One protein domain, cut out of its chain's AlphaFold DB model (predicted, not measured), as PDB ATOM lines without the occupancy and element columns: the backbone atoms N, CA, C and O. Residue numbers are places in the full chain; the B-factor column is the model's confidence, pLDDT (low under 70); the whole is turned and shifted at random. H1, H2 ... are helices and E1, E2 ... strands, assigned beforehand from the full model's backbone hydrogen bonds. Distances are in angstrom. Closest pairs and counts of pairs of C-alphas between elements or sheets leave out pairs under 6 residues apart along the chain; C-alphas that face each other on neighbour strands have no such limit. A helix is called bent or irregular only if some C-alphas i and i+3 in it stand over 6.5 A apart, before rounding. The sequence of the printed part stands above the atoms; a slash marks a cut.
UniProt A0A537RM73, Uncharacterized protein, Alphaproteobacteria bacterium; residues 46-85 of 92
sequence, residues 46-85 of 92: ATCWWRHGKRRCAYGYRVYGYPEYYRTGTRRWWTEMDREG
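AT A GLANCE: This is residues 46 to 85 of the 92 residues of an uncharacterized protein of Alphaproteobacteria bacterium (UniProt A0A537RM73). The printed part is a long, thin rod: a two-stranded hairpin, E1 and E2, makes one end, and one short helix, H1, lies at the other end, set largely across the rod's length. Between them the rod thins to a single run of chain, the first part of the long link of residues 61 to 74, which then turns round at the far end and leads back into H1; at the hairpin's tip residues 50 to 55 stick out free. The printed part has 40 residues, with named elements in the order E1, E2, H1; the two strands form an antiparallel sheet of order E1 - E2, and the class is mixed, helices and strands. It is extended, with a radius of gyration of the C-alphas of 16.5 A and spans of 49 by 15 by 14 A.

IN THESE COORDINATES: E1 is residues 46 to 51, and it begins at C-alpha 46 at (246.271, 221.623, 395.533). E2 is residues 54 to 60, the longest strand, 19.5 A from first to last C-alpha; it ends at C-alpha 60 at (251.214, 225.821, 394.246). After the stretch of residues 61 to 74, in which residues 67 to 69 are a helical run too short for a name, comes H1, residues 75 to 83, 12.3 A from first to last C-alpha. H1 ends at C-alpha 83 at (253.370, 220.199, 377.659).

HOW THE PARTS SIT: E1 and E2 are antiparallel neighbours and a hairpin, joined by a tight link of 2 residues. The angle between their N-to-C directions is 153 degrees. The C-alphas of Cys 48 and Cys 57, which face each other, are 4.0 A apart. N 49 and O 56 are within hydrogen-bond range at 2.8 A, and N 58 and O 47 at 2.8 A. E2 is joined to H1 by a long link of 14 residues. E1 and H1 are apart, with no C-alpha of the one within 8 A of the other. In H1 every O i to N i+4 pair is within hydrogen-bond range, and the helix is not bent.

THE WHOLE: The two C-alphas farthest apart are those of Gly 53 and Thr 72, at 49.1 A. The first and last printed C-alphas, of Ala 46 and Gly 85, are 23.3 A apart. The printed part has no cut. The C-alphas of residues 61 to 74 lie 4 to 20 A from the mean of all C-alphas. The mean pLDDT of the printed part is 82.3; residue 46 and residues 60 to 64 are under 70.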
ATOM      1  N   ALA A  46     246.555 221.599 394.107       68.50
ATOM      2  CA  ALA A  46     246.271 221.623 395.533       68.50
ATOM      3  C   ALA A  46     246.800 220.327 396.165       68.50
ATOM      4  O   ALA A  46     246.258 219.248 395.932       68.50
ATOM      5  N   THR A  47     247.861 220.420 396.966       77.94
ATOM      6  CA  THR A  47     248.296 219.302 397.815       77.94
ATOM      7  C   THR A  47     247.670 219.490 399.187       77.94
ATOM      8  O   THR A  47     247.963 220.471 399.865       77.94
ATOM      9  N   CYS A  48     246.797 218.573 399.604       86.25
ATOM     10  CA  CYS A  48     246.163 218.624 400.920       86.25
ATOM     11  C   CYS A  48     246.674 217.507 401.831       86.25
ATOM     12  O   CYS A  48     246.871 216.380 401.385       86.25
ATOM     13  N   TRP A  49     246.830 217.808 403.117       91.81
ATOM     14  CA  TRP A  49     247.201 216.848 404.154       91.81
ATOM     15  C   TRP A  49     246.484 217.156 405.473       91.81
ATOM     16  O   TRP A  49     246.049 218.281 405.734       91.81
ATOM     17  N   TRP A  50     246.349 216.144 406.324       91.12
ATOM     18  CA  TRP A  50     245.744 216.283 407.646       91.12
ATOM     19  C   TRP A  50     246.805 216.631 408.690       91.12
ATOM     20  O   TRP A  50     247.868 216.016 408.736       91.12
ATOM     21  N   ARG A  51     246.522 217.617 409.551       92.25
ATOM     22  CA  ARG A  51     247.379 217.963 410.697       92.25
ATOM     23  C   ARG A  51     246.518 218.417 411.877       92.25
ATOM     24  O   ARG A  51     245.753 219.367 411.741       92.25
ATOM     25  N   HIS A  52     246.659 217.765 413.033       93.19
ATOM     26  CA  HIS A  52     245.873 218.036 414.255       93.19
ATOM     27  C   HIS A  52     244.351 218.063 414.024       93.19
ATOM     28  O   HIS A  52     243.678 219.022 414.396       93.19
ATOM     29  N   GLY A  53     243.812 217.056 413.330       93.25
ATOM     30  CA  GLY A  53     242.371 216.969 413.046       93.25
ATOM     31  C   GLY A  53     241.831 218.043 412.093       93.25
ATOM     32  O   GLY A  53     240.633 218.086 411.842       93.25
ATOM     33  N   LYS A  54     242.691 218.904 411.533       85.56
ATOM     34  CA  LYS A  54     242.318 219.938 410.561       85.56
ATOM     35  C   LYS A  54     242.917 219.613 409.194       85.56
ATOM     36  O   LYS A  54     244.094 219.251 409.093       85.56
ATOM     37  N   ARG A  55     242.117 219.761 408.133       87.56
ATOM     38  CA  ARG A  55     242.574 219.617 406.745       87.56
ATOM     39  C   ARG A  55     243.329 220.880 406.345       87.56
ATOM     40  O   ARG A  55     242.773 221.973 406.387       87.56
ATOM     41  N   ARG A  56     244.598 220.731 405.974       88.00
ATOM     42  CA  ARG A  56     245.420 221.805 405.409       88.00
ATOM     43  C   ARG A  56     245.616 221.547 403.926       88.00
ATOM     44  O   ARG A  56     245.791 220.402 403.523       88.00
ATOM     45  N   CYS A  57     245.589 222.603 403.127       85.94
ATOM     46  CA  CYS A  57     245.853 222.540 401.698       85.94
ATOM     47  C   CYS A  57     246.895 223.597 401.345       85.94
ATOM     48  O   CYS A  57     246.806 224.731 401.814       85.94
ATOM     49  N   ALA A  58     247.881 223.216 400.538       80.19
ATOM     50  CA  ALA A  58     248.789 224.137 399.877       80.19
ATOM     51  C   ALA A  58     248.427 224.209 398.401       80.19
ATOM     52  O   ALA A  58     248.251 223.181 397.742       80.19
ATOM     53  N   TYR A  59     248.349 225.433 397.901       77.31
ATOM     54  CA  TYR A  59     248.139 225.729 396.497       77.31
ATOM     55  C   TYR A  59     249.476 226.189 395.932       77.31
ATOM     56  O   TYR A  59     250.055 227.159 396.418       77.31
ATOM     57  N   GLY A  60     249.996 225.454 394.954       66.75
ATOM     58  CA  GLY A  60     251.214 225.821 394.246       66.75
ATOM     59  C   GLY A  60     250.906 226.118 392.788       66.75
ATOM     60  O   GLY A  60     250.247 225.320 392.119       66.75
ATOM     61  N   TYR A  61     251.433 227.231 392.284       59.72
ATOM     62  CA  TYR A  61     251.657 227.390 390.856       59.72
ATOM     63  C   TYR A  61     253.031 226.790 390.556       59.72
ATOM     64  O   TYR A  61     254.042 227.177 391.141       59.72
ATOM     65  N   ARG A  62     253.093 225.793 389.671       56.50
ATOM     66  CA  ARG A  62     254.380 225.468 389.054       56.50
ATOM     67  C   ARG A  62     254.608 226.521 387.980       56.50
ATOM     68  O   ARG A  62     253.836 226.585 387.027       56.50
ATOM     69  N   VAL A  63     255.639 227.344 388.149       63.34
ATOM     70  CA  VAL A  63     256.159 228.169 387.054       63.34
ATOM     71  C   VAL A  63     256.873 227.223 386.106       63.34
ATOM     72  O   VAL A  63     257.818 226.545 386.504       63.34
ATOM     73  N   TYR A  64     256.391 227.146 384.875       68.19
ATOM     74  CA  TYR A  64     257.059 226.412 383.810       68.19
ATOM     75  C   TYR A  64     257.733 227.414 382.881       68.19
ATOM     76  O   TYR A  64     257.292 228.560 382.785       68.19
ATOM     77  N   GLY A  65     258.831 227.001 382.253       73.81
ATOM     78  CA  GLY A  65     259.520 227.864 381.301       73.81
ATOM     79  C   GLY A  65     258.851 227.781 379.936       73.81
ATOM     80  O   GLY A  65     258.328 226.734 379.569       73.81
ATOM     81  N   TYR A  66     258.914 228.861 379.166       80.81
ATOM     82  CA  TYR A  66     258.558 228.809 377.753       80.81
ATOM     83  C   TYR A  66     259.618 228.000 376.979       80.81
ATOM     84  O   TYR A  66     260.808 228.112 377.307       80.81
ATOM     85  N   PRO A  67     259.245 227.186 375.971       82.31
ATOM     86  CA  PRO A  67     260.201 226.464 375.131       82.31
ATOM     87  C   PRO A  67     261.317 227.364 374.582       82.31
ATOM     88  O   PRO A  67     262.468 226.941 374.509       82.31
ATOM     89  N   GLU A  68     260.996 228.620 374.269       84.88
ATOM     90  CA  GLU A  68     261.888 229.645 373.721       84.88
ATOM     91  C   GLU A  68     263.041 230.023 374.673       84.88
ATOM     92  O   GLU A  68     264.066 230.537 374.227       84.88
ATOM     93  N   TYR A  69     262.927 229.725 375.973       88.31
ATOM     94  CA  TYR A  69     264.009 229.917 376.947       88.31
ATOM     95  C   TYR A  69     265.060 228.805 376.926       88.31
ATOM     96  O   TYR A  69     266.094 228.909 377.590       88.31
ATOM     97  N   TYR A  70     264.813 227.722 376.191       85.38
ATOM     98  CA  TYR A  70     265.693 226.565 376.134       85.38
ATOM     99  C   TYR A  70     266.249 226.371 374.727       85.38
ATOM    100  O   TYR A  70     265.563 226.564 373.728       85.38
ATOM    101  N   ARG A  71     267.499 225.899 374.631       88.75
ATOM    102  CA  ARG A  71     268.078 225.517 373.338       88.75
ATOM    103  C   ARG A  71     267.243 224.400 372.705       88.75
ATOM    104  O   ARG A  71     267.003 223.370 373.349       88.75
ATOM    105  N   THR A  72     266.869 224.587 371.441       91.00
ATOM    106  CA  THR A  72     266.110 223.621 370.640       91.00
ATOM    107  C   THR A  72     266.726 222.225 370.714       91.00
ATOM    108  O   THR A  72     267.946 222.057 370.651       91.00
ATOM    109  N   GLY A  73     265.875 221.212 370.887       86.06
ATOM    110  CA  GLY A  73     266.276 219.806 370.950       86.06
ATOM    111  C   GLY A  73     266.769 219.316 372.318       86.06
ATOM    112  O   GLY A  73     266.942 218.111 372.501       86.06
ATOM    113  N   THR A  74     266.961 220.199 373.305       88.75
ATOM    114  CA  THR A  74     267.295 219.774 374.676       88.75
ATOM    115  C   THR A  74     266.123 219.051 375.348       88.75
ATOM    116  O   THR A  74     264.961 219.229 374.989       88.75
ATOM    117  N   ARG A  75     266.406 218.238 376.377       86.94
ATOM    118  CA  ARG A  75     265.360 217.523 377.134       86.94
ATOM    119  C   ARG A  75     264.321 218.475 377.738       86.94
ATOM    120  O   ARG A  75     263.137 218.157 377.709       86.94
ATOM    121  N   ARG A  76     264.762 219.624 378.270       84.38
ATOM    122  CA  ARG A  76     263.859 220.659 378.801       84.38
ATOM    123  C   ARG A  76     263.004 221.272 377.695       84.38
ATOM    124  O   ARG A  76     261.796 221.308 377.860       84.38
ATOM    125  N   TRP A  77     263.602 221.620 376.554       89.94
ATOM    126  CA  TRP A  77     262.861 222.108 375.386       89.94
ATOM    127  C   TRP A  77     261.759 221.131 374.954       89.94
ATOM    128  O   TRP A  77     260.604 221.522 374.843       89.94
ATOM    129  N   TRP A  78     262.076 219.839 374.813       88.75
ATOM    130  CA  TRP A  78     261.074 218.821 374.472       88.75
ATOM    131  C   TRP A  78     259.984 218.661 375.536       88.75
ATOM    132  O   TRP A  78     258.827 218.471 375.187       88.75
ATOM    133  N   THR A  79     260.342 218.763 376.819       85.81
ATOM    134  CA  THR A  79     259.378 218.665 377.928       85.81
ATOM    135  C   THR A  79     258.352 219.798 377.872       85.81
ATOM    136  O   THR A  79     257.161 219.548 378.042       85.81
ATOM    137  N   GLU A  80     258.795 221.027 377.596       84.56
ATOM    138  CA  GLU A  80     257.890 222.175 377.467       84.56
ATOM    139  C   GLU A  80     257.096 222.126 376.150       84.56
ATOM    140  O   GLU A  80     255.898 222.395 376.149       84.56
ATOM    141  N   MET A  81     257.705 221.673 375.047       86.62
ATOM    142  CA  MET A  81     256.994 221.442 373.782       86.62
ATOM    143  C   MET A  81     255.882 220.392 373.925       86.62
ATOM    144  O   MET A  81     254.777 220.604 373.428       86.62
ATOM    145  N   ASP A  82     256.133 219.266 374.600       86.19
ATOM    146  CA  ASP A  82     255.123 218.222 374.848       86.19
ATOM    147  C   ASP A  82     253.988 218.740 375.745       86.19
ATOM    148  O   ASP A  82     252.814 218.480 375.484       86.19
ATOM    149  N   ARG A  83     254.329 219.529 376.770       77.88
ATOM    150  CA  ARG A  83     253.370 220.199 377.659       77.88
ATOM    151  C   ARG A  83     252.471 221.187 376.906       77.88
ATOM    152  O   ARG A  83     251.281 221.246 377.200       77.88
ATOM    153  N   GLU A  84     253.014 221.945 375.954       80.44
ATOM    154  CA  GLU A  84     252.243 222.856 375.091       80.44
ATOM    155  C   GLU A  84     251.499 222.133 373.951       80.44
ATOM    156  O   GLU A  84     250.822 222.775 373.152       80.44
ATOM    157  N   GLY A  85     251.619 220.805 373.838       77.69
ATOM    158  CA  GLY A  85     251.029 220.033 372.739       77.69
ATOM    159  C   GLY A  85     251.730 220.228 371.387       77.69
ATOM    160  O   GLY A  85     251.229 219.773 370.361       77.69
TER     161      GLY A  85